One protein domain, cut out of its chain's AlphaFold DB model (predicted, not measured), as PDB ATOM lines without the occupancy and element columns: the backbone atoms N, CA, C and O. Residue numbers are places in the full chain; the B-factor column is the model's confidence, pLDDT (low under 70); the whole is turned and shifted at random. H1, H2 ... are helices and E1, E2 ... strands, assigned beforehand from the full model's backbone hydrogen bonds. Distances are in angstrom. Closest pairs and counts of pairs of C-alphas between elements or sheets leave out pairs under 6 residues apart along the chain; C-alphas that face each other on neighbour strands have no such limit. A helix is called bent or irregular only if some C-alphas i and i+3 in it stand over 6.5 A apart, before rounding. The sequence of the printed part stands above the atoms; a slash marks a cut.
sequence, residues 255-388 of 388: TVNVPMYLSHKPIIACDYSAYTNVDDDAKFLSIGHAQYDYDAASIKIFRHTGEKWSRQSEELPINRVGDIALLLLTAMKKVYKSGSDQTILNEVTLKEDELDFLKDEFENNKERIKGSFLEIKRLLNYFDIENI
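This is residues 255 to 388 of the 388 residues of an uncharacterized protein of Sphingobacteriales bacterium (UniProt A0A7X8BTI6). A strongly twisted sheet of four strands makes one end of the domain, and the helix H2 leads away from it as a long arm. At the far end of H2 the helix H3 turns across it, and H4 turns again, giving an open frame of three helices in which H2 and H4 stay apart; residues 374 to 388 stick out free. The 134 printed residues include four named helices and four named strands, in the order E1 H1 E2 E3 E4 H2 H3 H4; the sheet order is E1 - E2 - E3 - E4, all antiparallel, and the class is mixed, helices and strands. The whole is only just loose, close to compact, with a radius of gyration of the C-alphas of 17.2 A and spans of 49 by 39 by 27 A.

In the sheet, E1 is residues 265 to 271, 15.5 A long, with C-alpha 265 at (141.124, 208.228, 190.879). E2 is residues 282 to 289, 19.5 A, E3 residues 297 to 303, 19.0 A, and E4 residues 315 to 317. H1 is residues 272 to 276. H2, residues 318 to 336, measures 28.3 A and ends with C-alpha 336 at (172.278, 213.509, 214.204); it is neither bent nor irregular, but only just: C-alphas 319 and 322 are 6.2 A apart. H3, residues 352 to 364, 19.8 A, is irregular, with C-alphas 353 and 356 7.0 A apart. H4, residues 366 to 380, measures 20.7 A and ends with C-alpha 380 at (164.999, 200.590, 195.874).

E1 and E4 are the edge strands. Within hydrogen-bond range are N 267 and O 287, 2.8 A, between E1 and E2; N 300 and O 286, 2.8 A, in the hairpin E2 and E3; and N 299 and O 316, 2.8 A, in the hairpin E3 and E4. E2, E3 and E4 form a meander, each strand the antiparallel neighbour of the one before. H1 stands at the sheet's level, only just, at a height of 4.0 A. H2 only grazes the sheet, with residues 318 to 321. With residues 332 to 336 alone H2 touches H3, about perpendicular at 74 degrees; the closest C-alphas are those of Val 335 and Lys 359, 6.2 A. H3 and H4 are close but not clearly touching, at 7.9 A between the C-alphas of Phe 362 and Ile 369. H3 and H4 are not on the sheet. Every O i to N i+4 pair is within hydrogen-bond range in H1 and H4, against 13 of 15 in H2 and 7 of 9 in H3.

The two C-alphas farthest apart, those of Tyr 261 and Ser 338, are 48.8 A apart. The printed part has no cut. The links E3 to E4 and H2 to H3 are long. Mean pLDDT of the printed part is 88.0; residues 255, 338 to 341 and 387 to 388 are under 70.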
ATOM      1  N   THR A 255     140.092 193.710 199.052       51.16
ATOM      2  CA  THR A 255     139.596 194.886 198.338       51.16
ATOM      3  C   THR A 255     139.772 196.083 199.268       51.16
ATOM      4  O   THR A 255     139.038 196.224 200.248       51.16
ATOM      5  N   VAL A 256     140.805 196.891 199.027       73.69
ATOM      6  CA  VAL A 256     140.997 198.156 199.728       73.69
ATOM      7  C   VAL A 256     139.814 199.021 199.314       73.69
ATOM      8  O   VAL A 256     139.700 199.402 198.151       73.69
ATOM      9  N   ASN A 257     138.896 199.282 200.245       86.56
ATOM     10  CA  ASN A 257     137.666 200.038 199.987       86.56
ATOM     11  C   ASN A 257     137.941 201.551 199.964       86.56
ATOM     12  O   ASN A 257     137.286 202.334 200.652       86.56
ATOM     13  N   VAL A 258     138.943 201.955 199.182       91.38
ATOM     14  CA  VAL A 258     139.283 203.356 198.944       91.38
ATOM     15  C   VAL A 258     138.152 204.018 198.137       91.38
ATOM     16  O   VAL A 258     137.579 203.395 197.236       91.38
ATOM     17  N   PRO A 259     137.766 205.268 198.441       89.88
ATOM     18  CA  PRO A 259     136.668 205.937 197.745       89.88
ATOM     19  C   PRO A 259     136.993 206.224 196.266       89.88
ATOM     20  O   PRO A 259     137.659 207.201 195.936       89.88
ATOM     21  N   MET A 260     136.433 205.419 195.357       90.00
ATOM     22  CA  MET A 260     136.596 205.568 193.895       90.00
ATOM     23  C   MET A 260     135.739 206.691 193.276       90.00
ATOM     24  O   MET A 260     135.968 207.136 192.147       90.00
ATOM     25  N   TYR A 261     134.720 207.147 194.005       89.56
ATOM     26  CA  TYR A 261     133.774 208.168 193.545       89.56
ATOM     27  C   TYR A 261     134.272 209.606 193.757       89.56
ATOM     28  O   TYR A 261     133.671 210.537 193.224       89.56
ATOM     29  N   LEU A 262     135.358 209.805 194.512       92.00
ATOM     30  CA  LEU A 262     135.980 211.119 194.693       92.00
ATOM     31  C   LEU A 262     136.789 211.531 193.455       92.00
ATOM     32  O   LEU A 262     136.948 210.752 192.516       92.00
ATOM     33  N   SER A 263     137.248 212.782 193.420       91.00
ATOM     34  CA  SER A 263     137.916 213.352 192.246       91.00
ATOM     35  C   SER A 263     139.267 212.706 191.936       91.00
ATOM     36  O   SER A 263     139.518 212.403 190.776       91.00
ATOM     37  N   HIS A 264     140.101 212.441 192.950       93.94
ATOM     38  CA  HIS A 264     141.284 211.589 192.779       93.94
ATOM     39  C   HIS A 264     140.833 210.182 192.375       93.94
ATOM     40  O   HIS A 264     139.905 209.651 192.993       93.94
ATOM     41  N   LYS A 265     141.468 209.578 191.362       93.12
ATOM     42  CA  LYS A 265     141.124 208.228 190.879       93.12
ATOM     43  C   LYS A 265     142.240 207.241 191.226       93.12
ATOM     44  O   LYS A 265     143.193 207.149 190.454       93.12
ATOM     45  N   PRO A 266     142.132 206.515 192.360       94.75
ATOM     46  CA  PRO A 266     143.129 205.529 192.766       94.75
ATOM     47  C   PRO A 266     143.370 204.467 191.686       94.75
ATOM     48  O   PRO A 266     142.412 203.938 191.121       94.75
ATOM     49  N   ILE A 267     144.637 204.128 191.444       93.31
ATOM     50  CA  ILE A 267     145.061 202.964 190.643       93.31
ATOM     51  C   ILE A 267     145.619 201.887 191.581       93.31
ATOM     52  O   ILE A 267     145.212 200.732 191.510       93.31
ATOM     53  N   ILE A 268     146.501 202.281 192.505       93.62
ATOM     54  CA  ILE A 268     147.006 201.437 193.595       93.62
ATOM     55  C   ILE A 268     146.658 202.132 194.911       93.62
ATOM     56  O   ILE A 268     146.775 203.354 195.019       93.62
ATOM     57  N   ALA A 269     146.221 201.370 195.913       94.12
ATOM     58  CA  ALA A 269     145.881 201.904 197.225       94.12
ATOM     59  C   ALA A 269     146.261 200.944 198.355       94.12
ATOM     60  O   ALA A 269     146.266 199.727 198.169       94.12
ATOM     61  N   CYS A 270     146.521 201.498 199.539       91.00
ATOM     62  CA  CYS A 270     146.696 200.745 200.775       91.00
ATOM     63  C   CYS A 270     145.719 201.229 201.852       91.00
ATOM     64  O   CYS A 270     145.392 202.416 201.932       91.00
ATOM     65  N   ASP A 271     145.283 200.308 202.708       90.50
ATOM     66  CA  ASP A 271     144.603 200.636 203.961       90.50
ATOM     67  C   ASP A 271     145.641 201.170 204.952       90.50
ATOM     68  O   ASP A 271     146.449 200.422 205.508       90.50
ATOM     69  N   TYR A 272     145.676 202.494 205.098       90.00
ATOM     70  CA  TYR A 272     146.677 203.169 205.911       90.00
ATOM     71  C   TYR A 272     146.433 202.928 207.395       90.00
ATOM     72  O   TYR A 272     147.390 202.702 208.128       90.00
ATOM     73  N   SER A 273     145.173 202.885 207.831       83.31
ATOM     74  CA  SER A 273     144.845 202.557 209.221       83.31
ATOM     75  C   SER A 273     145.243 201.122 209.571       83.31
ATOM     76  O   SER A 273     145.725 200.867 210.673       83.31
ATOM     77  N   ALA A 274     145.104 200.173 208.637       80.06
ATOM     78  CA  ALA A 274     145.600 198.812 208.833       80.06
ATOM     79  C   ALA A 274     147.136 198.747 208.884       80.06
ATOM     80  O   ALA A 274     147.683 197.962 209.659       80.06
ATOM     81  N   TYR A 275     147.822 199.572 208.085       79.44
ATOM     82  CA  TYR A 275     149.283 199.672 208.080       79.44
ATOM     83  C   TYR A 275     149.832 200.273 209.382       79.44
ATOM     84  O   TYR A 275     150.738 199.708 209.996       79.44
ATOM     85  N   THR A 276     149.275 201.397 209.836       78.56
ATOM     86  CA  THR A 276     149.733 202.078 211.056       78.56
ATOM     87  C   THR A 276     149.247 201.384 212.322       78.56
ATOM     88  O   THR A 276     149.881 201.514 213.366       78.56
ATOM     89  N   ASN A 277     148.128 200.653 212.239       75.44
ATOM     90  CA  ASN A 277     147.378 200.138 213.384       75.44
ATOM     91  C   ASN A 277     147.018 201.248 214.395       75.44
ATOM     92  O   ASN A 277     146.898 200.999 215.596       75.44
ATOM     93  N   VAL A 278     146.863 202.478 213.897       74.25
ATOM     94  CA  VAL A 278     146.425 203.654 214.649       74.25
ATOM     95  C   VAL A 278     145.040 204.035 214.150       74.25
ATOM     96  O   VAL A 278     144.807 204.134 212.945       74.25
ATOM     97  N   ASP A 279     144.115 204.261 215.080       78.69
ATOM     98  CA  ASP A 279     142.818 204.844 214.750       78.69
ATOM     99  C   ASP A 279     142.933 206.373 214.723       78.69
ATOM    100  O   ASP A 279     142.606 207.058 215.690       78.69
ATOM    101  N   ASP A 280     143.479 206.899 213.624       88.06
ATOM    102  CA  ASP A 280     143.543 208.336 213.336       88.06
ATOM    103  C   ASP A 280     142.649 208.709 212.141       88.06
ATOM    104  O   ASP A 280     141.896 207.887 211.611       88.06
ATOM    105  N   ASP A 281     142.667 209.974 211.729       92.62
ATOM    106  CA  ASP A 281     141.848 210.441 210.616       92.62
ATOM    107  C   ASP A 281     142.341 209.931 209.252       92.62
ATOM    108  O   ASP A 281     141.547 209.898 208.314       92.62
ATOM    109  N   ALA A 282     143.596 209.496 209.112       94.62
ATOM    110  CA  ALA A 282     144.165 209.017 207.857       94.62
ATOM    111  C   ALA A 282     143.801 207.542 207.610       94.62
ATOM    112  O   ALA A 282     144.238 206.621 208.298       94.62
ATOM    113  N   LYS A 283     142.983 207.300 206.581       93.75
ATOM    114  CA  LYS A 283     142.394 205.979 206.312       93.75
ATOM    115  C   LYS A 283     143.057 205.230 205.162       93.75
ATOM    116  O   LYS A 283     143.267 204.027 205.269       93.75
ATOM    117  N   PHE A 284     143.435 205.915 204.082       95.56
ATOM    118  CA  PHE A 284     144.031 205.268 202.906       95.56
ATOM    119  C   PHE A 284     145.190 206.080 202.327       95.56
ATOM    120  O   PHE A 284     145.156 207.310 202.371       95.56
ATOM    121  N   LEU A 285     146.164 205.398 201.725       95.75
ATOM    122  CA  LEU A 285     147.082 206.004 200.755       95.75
ATOM    123  C   LEU A 285     146.718 205.504 199.362       95.75
ATOM    124  O   LEU A 285     146.347 204.339 199.207       95.75
ATOM    125  N   SER A 286     146.849 206.351 198.350       96.56
ATOM    126  CA  SER A 286     146.705 205.938 196.955       96.56
ATOM    127  C   SER A 286     147.685 206.635 196.034       96.56
ATOM    128  O   SER A 286     148.092 207.764 196.288       96.56
ATOM    129  N   ILE A 287     147.989 205.974 194.922       96.88
ATOM    130  CA  ILE A 287     148.591 206.567 193.730       96.88
ATOM    131  C   ILE A 287     147.631 206.360 192.554       96.88
ATOM    132  O   ILE A 287     147.057 205.276 192.398       96.88
ATOM    133  N   GLY A 288     147.403 207.401 191.759       95.31
ATOM    134  CA  GLY A 288     146.403 207.386 190.691       95.31
ATOM    135  C   GLY A 288     146.274 208.722 189.961       95.31
ATOM    136  O   GLY A 288     147.144 209.578 190.110       95.31
ATOM    137  N   HIS A 289     145.209 208.912 189.174       94.19
ATOM    138  CA  HIS A 289     145.004 210.176 188.450       94.19
ATOM    139  C   HIS A 289     144.744 211.326 189.420       94.19
ATOM    140  O   HIS A 289     143.939 211.191 190.356       94.19
ATOM    141  N   ALA A 290     145.399 212.459 189.168       92.75
ATOM    142  CA  ALA A 290     145.316 213.608 190.045       92.75
ATOM    143  C   ALA A 290     143.928 214.254 190.015       92.75
ATOM    144  O   ALA A 290     143.244 214.314 188.997       92.75
ATOM    145  N   GLN A 291     143.513 214.778 191.166       88.38
ATOM    146  CA  GLN A 291     142.193 215.381 191.354       88.38
ATOM    147  C   GLN A 291     141.938 216.616 190.467       88.38
ATOM    148  O   GLN A 291     140.782 216.902 190.150       88.38
ATOM    149  N   TYR A 292     142.988 217.358 190.106       84.94
ATOM    150  CA  TYR A 292     142.897 218.625 189.366       84.94
ATOM    151  C   TYR A 292     143.639 218.618 188.022       84.94
ATOM    152  O   TYR A 292     143.605 219.621 187.315       84.94
ATOM    153  N   ASP A 293     144.286 217.505 187.680       85.50
ATOM    154  CA  ASP A 293     145.039 217.324 186.442       85.50
ATOM    155  C   ASP A 293     144.871 215.872 185.984       85.50
ATOM    156  O   ASP A 293     145.507 214.958 186.503       85.50
ATOM    157  N   TYR A 294     143.943 215.648 185.054       75.25
ATOM    158  CA  TYR A 294     143.561 214.296 184.637       75.25
ATOM    159  C   TYR A 294     144.637 213.593 183.799       75.25
ATOM    160  O   TYR A 294     144.605 212.363 183.692       75.25
ATOM    161  N   ASP A 295     145.595 214.357 183.267       82.38
ATOM    162  CA  ASP A 295     146.723 213.852 182.484       82.38
ATOM    163  C   ASP A 295     147.951 213.552 183.364       82.38
ATOM    164  O   ASP A 295     148.907 212.924 182.907       82.38
ATOM    165  N   ALA A 296     147.919 213.951 184.640       90.81
ATOM    166  CA  ALA A 296     148.977 213.692 185.606       90.81
ATOM    167  C   ALA A 296     148.559 212.669 186.669       90.81
ATOM    168  O   ALA A 296     147.386 212.495 187.010       90.81
ATOM    169  N   ALA A 297     149.560 212.010 187.248       94.00
ATOM    170  CA  ALA A 297     149.374 211.129 188.388       94.00
ATOM    171  C   ALA A 297     149.879 211.782 189.684       94.00
ATOM    172  O   ALA A 297     150.852 212.545 189.702       94.00
ATOM    173  N   SER A 298     149.202 211.475 190.785       96.50
ATOM    174  CA  SER A 298     149.497 211.990 192.119       96.50
ATOM    175  C   SER A 298     149.433 210.880 193.161       96.50
ATOM    176  O   SER A 298     148.841 209.820 192.943       96.50
ATOM    177  N   ILE A 299     150.039 211.149 194.315       97.25
ATOM    178  CA  ILE A 299     149.869 210.366 195.535       97.25
ATOM    179  C   ILE A 299     148.968 211.150 196.486       97.25
ATOM    180  O   ILE A 299     149.137 212.363 196.642       97.25
ATOM    181  N   LYS A 300     148.017 210.468 197.125       96.69
ATOM    182  CA  LYS A 300     147.043 211.071 198.035       96.69
ATOM    183  C   LYS A 300     146.945 210.316 199.356       96.69
ATOM    184  O   LYS A 300     146.906 209.087 199.374       96.69
ATOM    185  N   ILE A 301     146.822 211.071 200.447       96.69
ATOM    186  CA  ILE A 301     146.395 210.569 201.757       96.69
ATOM    187  C   ILE A 301     144.913 210.895 201.926       96.69
ATOM    188  O   ILE A 301     144.526 212.064 201.984       96.69
ATOM    189  N   PHE A 302     144.064 209.873 202.014       96.19
ATOM    190  CA  PHE A 302     142.642 210.043 202.299       96.19
ATOM    191  C   PHE A 302     142.405 210.133 203.799       96.19
ATOM    192  O   PHE A 302     142.642 209.169 204.528       96.19
ATOM    193  N   ARG A 303     141.854 211.266 204.239       96.50
ATOM    194  CA  ARG A 303     141.445 211.485 205.630       96.50
ATOM    195  C   ARG A 303     139.922 211.443 205.775       96.50
ATOM    196  O   ARG A 303     139.212 212.015 204.946       96.50
ATOM    197  N   HIS A 304     139.402 210.815 206.825       94.25
ATOM    198  CA  HIS A 304     137.971 210.718 207.124       94.25
ATOM    199  C   HIS A 304     137.676 211.222 208.540       94.25
ATOM    200  O   HIS A 304     138.305 210.786 209.497       94.25
ATOM    201  N   THR A 305     136.678 212.094 208.696       91.44
ATOM    202  CA  THR A 305     136.324 212.677 210.008       91.44
ATOM    203  C   THR A 305     135.424 211.777 210.862       91.44
ATOM    204  O   THR A 305     134.968 212.194 211.918       91.44
ATOM    205  N   GLY A 306     135.075 210.590 210.365       88.00
ATOM    206  CA  GLY A 306     134.008 209.733 210.900       88.00
ATOM    207  C   GLY A 306     132.650 209.981 210.235       88.00
ATOM    208  O   GLY A 306     131.888 209.041 210.040       88.00
ATOM    209  N   GLU A 307     132.400 211.207 209.771       88.00
ATOM    210  CA  GLU A 307     131.159 211.582 209.075       88.00
ATOM    211  C   GLU A 307     131.342 211.755 207.561       88.00
ATOM    212  O   GLU A 307     130.445 211.435 206.783       88.00
ATOM    213  N   LYS A 308     132.489 212.299 207.130       91.44
ATOM    214  CA  LYS A 308     132.770 212.598 205.720       91.44
ATOM    215  C   LYS A 308     134.262 212.570 205.400       91.44
ATOM    216  O   LYS A 308     135.112 212.740 206.276       91.44
ATOM    217  N   TRP A 309     134.574 212.455 204.110       94.75
ATOM    218  CA  TRP A 309     135.929 212.649 203.591       94.75
ATOM    219  C   TRP A 309     136.398 214.090 203.804       94.75
ATOM    220  O   TRP A 309     135.702 215.053 203.462       94.75
ATOM    221  N   SER A 310     137.582 214.235 204.394       93.19
ATOM    222  CA  SER A 310     138.130 215.520 204.804       93.19
ATOM    223  C   SER A 310     138.749 216.264 203.626       93.19
ATOM    224  O   SER A 310     139.515 215.702 202.839       93.19
ATOM    225  N   ARG A 311     138.492 217.575 203.559       90.00
ATOM    226  CA  ARG A 311     139.194 218.497 202.648       90.00
ATOM    227  C   ARG A 311     140.668 218.690 203.017       90.00
ATOM    228  O   ARG A 311     141.406 219.234 202.212       90.00
ATOM    229  N   GLN A 312     141.078 218.242 204.204       92.56
ATOM    230  CA  GLN A 312     142.481 218.199 204.624       92.56
ATOM    231  C   GLN A 312     143.228 216.984 204.054       92.56
ATOM    232  O   GLN A 312     144.388 216.786 204.385       92.56
ATOM    233  N   SER A 313     142.582 216.154 203.223       94.81
ATOM    234  CA  SER A 313     143.274 215.090 202.489       94.81
ATOM    235  C   SER A 313     144.375 215.692 201.612       94.81
ATOM    236  O   SER A 313     144.092 216.498 200.723       94.81
ATOM    237  N   GLU A 314     145.615 215.293 201.859       95.94
ATOM    238  CA  GLU A 314     146.811 215.809 201.191       95.94
ATOM    239  C   GLU A 314     147.029 215.096 199.856       95.94
ATOM    240  O   GLU A 314     146.810 213.889 199.755       95.94
ATOM    241  N   GLU A 315     147.458 215.824 198.825       95.88
ATOM    242  CA  GLU A 315     147.743 215.270 197.499       95.88
ATOM    243  C   GLU A 315     148.966 215.951 196.886       95.88
ATOM    244  O   GLU A 315     149.085 217.177 196.922       95.88
ATOM    245  N   LEU A 316     149.878 215.151 196.336       96.06
ATOM    246  CA  LEU A 316     151.157 215.609 195.803       96.06
ATOM    247  C   LEU A 316     151.451 214.942 194.450       96.06
ATOM    248  O   LEU A 316     151.210 213.743 194.300       96.06
ATOM    249  N   PRO A 317     152.008 215.675 193.471       94.81
ATOM    250  CA  PRO A 317     152.589 215.078 192.270       94.81
ATOM    251  C   PRO A 317     153.683 214.058 192.616       94.81
ATOM    252  O   PRO A 317     154.460 214.287 193.546       94.81
ATOM    253  N   ILE A 318     153.773 212.964 191.852       93.56
ATOM    254  CA  ILE A 318     154.680 211.834 192.143       93.56
ATOM    255  C   ILE A 318     156.139 212.284 192.290       93.56
ATOM    256  O   ILE A 318     156.830 211.843 193.205       93.56
ATOM    257  N   ASN A 319     156.600 213.207 191.445       90.12
ATOM    258  CA  ASN A 319     157.986 213.677 191.462       90.12
ATOM    259  C   ASN A 319     158.372 214.389 192.771       90.12
ATOM    260  O   ASN A 319     159.522 214.315 193.181       90.12
ATOM    261  N   ARG A 320     157.418 215.022 193.470       93.62
ATOM    262  CA  ARG A 320     157.697 215.739 194.729       93.62
ATOM    263  C   ARG A 320     157.862 214.817 195.932       93.62
ATOM    264  O   ARG A 320     158.338 215.249 196.977       93.62
ATOM    265  N   VAL A 321     157.444 213.560 195.812       93.31
ATOM    266  CA  VAL A 321     157.492 212.593 196.915       93.31
ATOM    267  C   VAL A 321     158.945 212.269 197.265       93.31
ATOM    268  O   VAL A 321     159.302 212.252 198.444       93.31
ATOM    269  N   GLY A 322     159.795 212.095 196.246       89.62
ATOM    270  CA  GLY A 322     161.234 211.900 196.421       89.62
ATOM    271  C   GLY A 322     161.913 213.107 197.072       89.62
ATOM    272  O   GLY A 322     162.660 212.938 198.032       89.62
ATOM    273  N   ASP A 323     161.582 214.320 196.624       93.38
ATOM    274  CA  ASP A 323     162.150 215.561 197.168       93.38
ATOM    275  C   ASP A 323     161.838 215.739 198.663       93.38
ATOM    276  O   ASP A 323     162.707 216.114 199.451       93.38
ATOM    277  N   ILE A 324     160.606 215.431 199.080       94.00
ATOM    278  CA  ILE A 324     160.189 215.519 200.488       94.00
ATOM    279  C   ILE A 324     160.899 214.457 201.336       94.00
ATOM    280  O   ILE A 324     161.357 214.758 202.440       94.00
ATOM    281  N   ALA A 325     161.027 213.227 200.828       92.25
ATOM    282  CA  ALA A 325     161.768 212.171 201.515       92.25
ATOM    283  C   ALA A 325     163.252 212.539 201.678       92.25
ATOM    284  O   ALA A 325     163.829 212.336 202.750       92.25
ATOM    285  N   LEU A 326     163.851 213.137 200.644       91.94
ATOM    286  CA  LEU A 326     165.216 213.648 200.687       91.94
ATOM    287  C   LEU A 326     165.357 214.770 201.721       91.94
ATOM    288  O   LEU A 326     166.270 214.718 202.541       91.94
ATOM    289  N   LEU A 327     164.433 215.736 201.755       93.62
ATOM    290  CA  LEU A 327     164.453 216.815 202.746       93.62
ATOM    291  C   LEU A 327     164.387 216.278 204.184       93.62
ATOM    292  O   LEU A 327     165.138 216.745 205.043       93.62
ATOM    293  N   LEU A 328     163.541 215.274 204.445       93.75
ATOM    294  CA  LEU A 328     163.445 214.620 205.754       93.75
ATOM    295  C   LEU A 328     164.773 213.959 206.157       93.75
ATOM    296  O   LEU A 328     165.263 214.185 207.265       93.75
ATOM    297  N   LEU A 329     165.386 213.184 205.257       91.38
ATOM    298  CA  LEU A 329     166.682 212.541 205.503       91.38
ATOM    299  C   LEU A 329     167.785 213.563 205.778       91.38
ATOM    300  O   LEU A 329     168.622 213.362 206.662       91.38
ATOM    301  N   THR A 330     167.777 214.672 205.050       90.38
ATOM    302  CA  THR A 330     168.742 215.747 205.239       90.38
ATOM    303  C   THR A 330     168.555 216.459 206.576       90.38
ATOM    304  O   THR A 330     169.539 216.713 207.270       90.38
ATOM    305  N   ALA A 331     167.312 216.721 206.990       91.81
ATOM    306  CA  ALA A 331     167.020 217.275 208.311       91.81
ATOM    307  C   ALA A 331     167.519 216.345 209.431       91.81
ATOM    308  O   ALA A 331     168.211 216.792 210.346       91.81
ATOM    309  N   MET A 332     167.275 215.035 209.313       91.25
ATOM    310  CA  MET A 332     167.814 214.040 210.246       91.25
ATOM    311  C   MET A 332     169.347 214.025 210.241       91.25
ATOM    312  O   MET A 332     169.962 213.985 211.305       91.25
ATOM    313  N   LYS A 333     169.988 214.094 209.065       88.56
ATOM    314  CA  LYS A 333     171.453 214.169 208.960       88.56
ATOM    315  C   LYS A 333     171.988 215.366 209.740       88.56
ATOM    316  O   LYS A 333     172.914 215.171 210.515       88.56
ATOM    317  N   LYS A 334     171.394 216.554 209.584       87.81
ATOM    318  CA  LYS A 334     171.815 217.764 210.310       87.81
ATOM    319  C   LYS A 334     171.676 217.620 211.827       87.81
ATOM    320  O   LYS A 334     172.576 218.020 212.553       87.81
ATOM    321  N   VAL A 335     170.585 217.012 212.295       90.00
ATOM    322  CA  VAL A 335     170.335 216.801 213.731       90.00
ATOM    323  C   VAL A 335     171.282 215.760 214.343       90.00
ATOM    324  O   VAL A 335     171.776 215.947 215.455       90.00
ATOM    325  N   TYR A 336     171.545 214.652 213.643       86.69
ATOM    326  CA  TYR A 336     172.278 213.509 214.204       86.69
ATOM    327  C   TYR A 336     173.767 213.456 213.851       86.69
ATOM    328  O   TYR A 336     174.529 212.763 214.526       86.69
ATOM    329  N   LYS A 337     174.202 214.134 212.786       80.69
ATOM    330  CA  LYS A 337     175.598 214.164 212.343       80.69
ATOM    331  C   LYS A 337     176.049 215.605 212.159       80.69
ATOM    332  O   LYS A 337     175.579 216.306 211.271       80.69
ATOM    333  N   SER A 338     177.037 216.014 212.945       64.38
ATOM    334  CA  SER A 338     177.731 217.283 212.735       64.38
ATOM    335  C   SER A 338     178.498 217.223 211.408       64.38
ATOM    336  O   SER A 338     179.493 216.509 211.297       64.38
ATOM    337  N   GLY A 339     178.017 217.927 210.384       62.97
ATOM    338  CA  GLY A 339     178.642 217.979 209.060       62.97
ATOM    339  C   GLY A 339     178.028 219.065 208.176       62.97
ATOM    340  O   GLY A 339     176.847 219.377 208.311       62.97
ATOM    341  N   SER A 340     178.833 219.651 207.289       60.22
ATOM    342  CA  SER A 340     178.462 220.791 206.432       60.22
ATOM    343  C   SER A 340     178.036 220.407 205.011       60.22
ATOM    344  O   SER A 340     177.756 221.294 204.207       60.22
ATOM    345  N   ASP A 341     177.985 219.116 204.678       66.56
ATOM    346  CA  ASP A 341     177.636 218.688 203.323       66.56
ATOM    347  C   ASP A 341     176.164 218.996 203.016       66.56
ATOM    348  O   ASP A 341     175.257 218.386 203.596       66.56
ATOM    349  N   GLN A 342     175.949 219.900 202.065       71.12
ATOM    350  CA  GLN A 342     174.641 220.168 201.480       71.12
ATOM    351  C   GLN A 342     174.231 219.035 200.539       71.12
ATOM    352  O   GLN A 342     175.073 218.402 199.893       71.12
ATOM    353  N   THR A 343     172.929 218.778 200.450       80.81
ATOM    354  CA  THR A 343     172.386 217.885 199.420       80.81
ATOM    355  C   THR A 343     172.060 218.647 198.139       80.81
ATOM    356  O   THR A 343     172.177 219.869 198.081       80.81
ATOM    357  N   ILE A 344     171.592 217.936 197.108       86.44
ATOM    358  CA  ILE A 344     171.114 218.551 195.858       86.44
ATOM    359  C   ILE A 344     169.957 219.546 196.074       86.44
ATOM    360  O   ILE A 344     169.692 220.365 195.197       86.44
ATOM    361  N   LEU A 345     169.290 219.507 197.238       88.44
ATOM    362  CA  LEU A 345     168.247 220.462 197.616       88.44
ATOM    363  C   LEU A 345     168.792 221.835 198.037       88.44
ATOM    364  O   LEU A 345     168.015 222.784 198.105       88.44
ATOM    365  N   ASN A 346     170.099 221.964 198.302       88.56
ATOM    366  CA  ASN A 346     170.738 223.198 198.780       88.56
ATOM    367  C   ASN A 346     170.054 223.797 200.024       88.56
ATOM    368  O   ASN A 346     169.808 224.999 200.124       88.56
ATOM    369  N   GLU A 347     169.713 222.945 200.982       88.94
ATOM    370  CA  GLU A 347     168.955 223.319 202.168       88.94
ATOM    371  C   GLU A 347     169.743 224.190 203.171       88.94
ATOM    372  O   GLU A 347     170.930 223.979 203.450       88.94
ATOM    373  N   VAL A 348     169.045 225.139 203.802       89.00
ATOM    374  CA  VAL A 348     169.601 226.077 204.792       89.00
ATOM    375  C   VAL A 348     168.871 225.919 206.123       89.00
ATOM    376  O   VAL A 348     167.650 225.769 206.148       89.00
ATOM    377  N   THR A 349     169.607 225.957 207.238       88.94
ATOM    378  CA  THR A 349     168.992 225.988 208.572       88.94
ATOM    379  C   THR A 349     168.578 227.419 208.900       88.94
ATOM    380  O   THR A 349     169.415 228.318 208.916       88.94
ATOM    381  N   LEU A 350     167.281 227.640 209.122       91.56
ATOM    382  CA  LEU A 350     166.739 228.977 209.400       91.56
ATOM    383  C   LEU A 350     166.758 229.335 210.892       91.56
ATOM    384  O   LEU A 350     166.829 230.512 211.231       91.56
ATOM    385  N   LYS A 351     166.674 228.328 211.766       92.50
ATOM    386  CA  LYS A 351     166.634 228.467 213.225       92.50
ATOM    387  C   LYS A 351     167.421 227.337 213.873       92.50
ATOM    388  O   LYS A 351     166.926 226.221 214.005       92.50
ATOM    389  N   GLU A 352     168.671 227.619 214.212       88.94
ATOM    390  CA  GLU A 352     169.577 226.619 214.786       88.94
ATOM    391  C   GLU A 352     169.142 226.201 216.204       88.94
ATOM    392  O   GLU A 352     169.321 225.055 216.603       88.94
ATOM    393  N   ASP A 353     168.513 227.114 216.947       89.81
ATOM    394  CA  ASP A 353     168.015 226.912 218.310       89.81
ATOM    395  C   ASP A 353     166.770 226.011 218.395       89.81
ATOM    396  O   ASP A 353     166.475 225.479 219.461       89.81
ATOM    397  N   GLU A 354     166.066 225.777 217.281       93.75
ATOM    398  CA  GLU A 354     164.920 224.854 217.207       93.75
ATOM    399  C   GLU A 354     165.316 223.436 216.745       93.75
ATOM    400  O   GLU A 354     164.455 222.563 216.606       93.75
ATOM    401  N   LEU A 355     166.608 223.153 216.526       90.75
ATOM    402  CA  LEU A 355     167.048 221.811 216.121       90.75
ATOM    403  C   LEU A 355     166.781 220.743 217.193       90.75
ATOM    404  O   LEU A 355     166.523 219.593 216.840       90.75
ATOM    405  N   ASP A 356     166.779 221.117 218.474       91.69
ATOM    406  CA  ASP A 356     166.427 220.201 219.566       91.69
ATOM    407  C   ASP A 356     164.952 219.772 219.498       91.69
ATOM    408  O   ASP A 356     164.647 218.604 219.721       91.69
ATOM    409  N   PHE A 357     164.042 220.656 219.069       95.44
ATOM    410  CA  PHE A 357     162.642 220.283 218.834       95.44
ATOM    411  C   PHE A 357     162.519 219.236 217.719       95.44
ATOM    412  O   PHE A 357     161.823 218.235 217.876       95.44
ATOM    413  N   LEU A 358     163.234 219.423 216.601       94.75
ATOM    414  CA  LEU A 358     163.247 218.428 215.523       94.75
ATOM    415  C   LEU A 358     163.839 217.097 215.986       94.75
ATOM    416  O   LEU A 358     163.362 216.039 215.584       94.75
ATOM    417  N   LYS A 359     164.865 217.142 216.838       93.50
ATOM    418  CA  LYS A 359     165.454 215.945 217.436       93.50
ATOM    419  C   LYS A 359     164.442 215.179 218.278       93.50
ATOM    420  O   LYS A 359     164.332 213.967 218.103       93.50
ATOM    421  N   ASP A 360     163.690 215.867 219.129       93.31
ATOM    422  CA  ASP A 360     162.645 215.251 219.945       93.31
ATOM    423  C   ASP A 360     161.545 214.639 219.068       93.31
ATOM    424  O   ASP A 360     161.152 213.491 219.280       93.31
ATOM    425  N   GLU A 361     161.106 215.339 218.018       96.44
ATOM    426  CA  GLU A 361     160.137 214.804 217.055       96.44
ATOM    427  C   GLU A 361     160.661 213.559 216.324       96.44
ATOM    428  O   GLU A 361     159.925 212.579 216.154       96.44
ATOM    429  N   PHE A 362     161.935 213.545 215.924       94.12
ATOM    430  CA  PHE A 362     162.547 212.373 215.303       94.12
ATOM    431  C   PHE A 362     162.686 211.202 216.275       94.12
ATOM    432  O   PHE A 362     162.431 210.072 215.866       94.12
ATOM    433  N   GLU A 363     163.032 211.436 217.544       91.25
ATOM    434  CA  GLU A 363     163.096 210.373 218.553       91.25
ATOM    435  C   GLU A 363     161.702 209.815 218.884       91.25
ATOM    436  O   GLU A 363     161.527 208.595 218.917       91.25
ATOM    437  N   ASN A 364     160.688 210.675 219.021       90.44
ATOM    438  CA  ASN A 364     159.302 210.264 219.281       90.44
ATOM    439  C   ASN A 364     158.714 209.415 218.142       90.44
ATOM    440  O   ASN A 364     157.901 208.522 218.381       90.44
ATOM    441  N   ASN A 365     159.145 209.662 216.901       88.50
ATOM    442  CA  ASN A 365     158.666 208.960 215.708       88.50
ATOM    443  C   ASN A 365     159.678 207.946 215.142       88.50
ATOM    444  O   ASN A 365     159.460 207.379 214.064       88.50
ATOM    445  N   LYS A 366     160.778 207.695 215.859       87.00
ATOM    446  CA  LYS A 366     161.969 206.997 215.360       87.00
ATOM    447  C   LYS A 366     161.681 205.635 214.764       87.00
ATOM    448  O   LYS A 366     162.120 205.353 213.653       87.00
ATOM    449  N   GLU A 367     160.935 204.799 215.479       83.31
ATOM    450  CA  GLU A 367     160.654 203.432 215.032       83.31
ATOM    451  C   GLU A 367     159.807 203.417 213.753       83.31
ATOM    452  O   GLU A 367     160.075 202.634 212.841       83.31
ATOM    453  N   ARG A 368     158.850 204.347 213.629       81.12
ATOM    454  CA  ARG A 368     158.011 204.487 212.430       81.12
ATOM    455  C   ARG A 368     158.818 204.983 211.233       81.12
ATOM    456  O   ARG A 368     158.724 204.410 210.152       81.12
ATOM    457  N   ILE A 369     159.628 206.023 211.428       86.81
ATOM    458  CA  ILE A 369     160.496 206.583 210.382       86.81
ATOM    459  C   ILE A 369     161.510 205.529 209.915       86.81
ATOM    460  O   ILE A 369     161.669 205.302 208.714       86.81
ATOM    461  N   LYS A 370     162.155 204.840 210.863       85.12
ATOM    462  CA  LYS A 370     163.112 203.763 210.596       85.12
ATOM    463  C   LYS A 370     162.473 202.628 209.794       85.12
ATOM    464  O   LYS A 370     163.084 202.171 208.829       85.12
ATOM    465  N   GLY A 371     161.263 202.202 210.164       82.50
ATOM    466  CA  GLY A 371     160.512 201.182 209.432       82.50
ATOM    467  C   GLY A 371     160.266 201.572 207.975       82.50
ATOM    468  O   GLY A 371     160.651 200.828 207.073       82.50
ATOM    469  N   SER A 372     159.735 202.776 207.739       85.00
ATOM    470  CA  SER A 372     159.488 203.286 206.386       85.00
ATOM    471  C   SER A 372     160.764 203.350 205.541       85.00
ATOM    472  O   SER A 372     160.761 202.916 204.393       85.00
ATOM    473  N   PHE A 373     161.879 203.848 206.088       88.31
ATOM    474  CA  PHE A 373     163.121 203.965 205.315       88.31
ATOM    475  C   PHE A 373     163.787 202.632 205.005       88.31
ATOM    476  O   PHE A 373     164.407 202.500 203.950       88.31
ATOM    477  N   LEU A 374     163.672 201.640 205.886       83.69
ATOM    478  CA  LEU A 374     164.203 200.313 205.593       83.69
ATOM    479  C   LEU A 374     163.400 199.615 204.501       83.69
ATOM    480  O   LEU A 374     164.000 198.974 203.640       83.69
ATOM    481  N   GLU A 375     162.087 199.821 204.468       82.62
ATOM    482  CA  GLU A 375     161.252 199.318 203.385       82.62
ATOM    483  C   GLU A 375     161.517 200.046 202.062       82.62
ATOM    484  O   GLU A 375     161.677 199.402 201.029       82.62
ATOM    485  N   ILE A 376     161.687 201.372 202.092       88.88
ATOM    486  CA  ILE A 376     162.128 202.142 200.919       88.88
ATOM    487  C   ILE A 376     163.471 201.610 200.415       88.88
ATOM    488  O   ILE A 376     163.609 201.329 199.230       88.88
ATOM    489  N   LYS A 377     164.452 201.407 201.304       85.62
ATOM    490  CA  LYS A 377     165.756 200.841 200.936       85.62
ATOM    491  C   LYS A 377     165.613 199.448 200.316       85.62
ATOM    492  O   LYS A 377     166.276 199.159 199.325       85.62
ATOM    493  N   ARG A 378     164.750 198.594 200.880       86.19
ATOM    494  CA  ARG A 378     164.458 197.258 200.347       86.19
ATOM    495  C   ARG A 378     163.883 197.347 198.935       86.19
ATOM    496  O   ARG A 378     164.371 196.646 198.060       86.19
ATOM    497  N   LEU A 379     162.890 198.211 198.716       84.00
ATOM    498  CA  LEU A 379     162.237 198.402 197.420       84.00
ATOM    499  C   LEU A 379     163.178 199.009 196.375       84.00
ATOM    500  O   LEU A 379     163.199 198.541 195.244       84.00
ATOM    501  N   LEU A 380     164.003 199.984 196.761       85.81
ATOM    502  CA  LEU A 380     164.999 200.590 195.874       85.81
ATOM    503  C   LEU A 380     166.004 199.565 195.330       85.81
ATOM    504  O   LEU A 380     166.445 199.715 194.201       85.81
ATOM    505  N   ASN A 381     166.309 198.496 196.072       84.44
ATOM    506  CA  ASN A 381     167.201 197.436 195.589       84.44
ATOM    507  C   ASN A 381     166.596 196.570 194.465       84.44
ATOM    508  O   ASN A 381     167.339 195.841 193.814       84.44
ATOM    509  N   TYR A 382     165.277 196.607 194.241       81.94
ATOM    510  CA  TYR A 382     164.643 195.915 193.106       81.94
ATOM    511  C   TYR A 382     164.740 196.706 191.802       81.94
ATOM    512  O   TYR A 382     164.393 196.194 190.738       81.94
ATOM    513  N   PHE A 383     165.176 197.956 191.888       79.88
ATOM    514  CA  PHE A 383     165.209 198.894 190.790       79.88
ATOM    515  C   PHE A 383     166.655 199.190 190.408       79.88
ATOM    516  O   PHE A 383     167.490 199.483 191.262       79.88
ATOM    517  N   ASP A 384     166.942 199.158 189.112       82.50
ATOM    518  CA  ASP A 384     168.163 199.763 188.599       82.50
ATOM    519  C   ASP A 384     167.930 201.270 188.475       82.50
ATOM    520  O   ASP A 384     167.347 201.741 187.500       82.50
ATOM    521  N   ILE A 385     168.318 202.015 189.513       78.75
ATOM    522  CA  ILE A 385     168.052 203.458 189.632       78.75
ATOM    523  C   ILE A 385     168.690 204.250 188.480       78.75
ATOM    524  O   ILE A 385     168.200 205.322 188.144       78.75
ATOM    525  N   GLU A 386     169.751 203.741 187.850       79.81
ATOM    526  CA  GLU A 386     170.363 204.408 186.693       79.81
ATOM    527  C   GLU A 386     169.506 204.287 185.419       79.81
ATOM    528  O   GLU A 386     169.720 205.030 184.462       79.81
ATOM    529  N   ASN A 387     168.526 203.376 185.415       69.38
ATOM    530  CA  ASN A 387     167.696 203.016 184.267       69.38
ATOM    531  C   ASN A 387     166.183 203.254 184.485       69.38
ATOM    532  O   ASN A 387     165.371 202.763 183.692       69.38
ATOM    533  N   ILE A 388     165.797 204.008 185.523       64.56
ATOM    534  CA  ILE A 388     164.426 204.502 185.791       64.56
ATOM    535  C   ILE A 388     164.412 206.017 185.664       64.56
ATOM    536  O   ILE A 388     163.479 206.531 185.004       64.56
TER     537      ILE A 388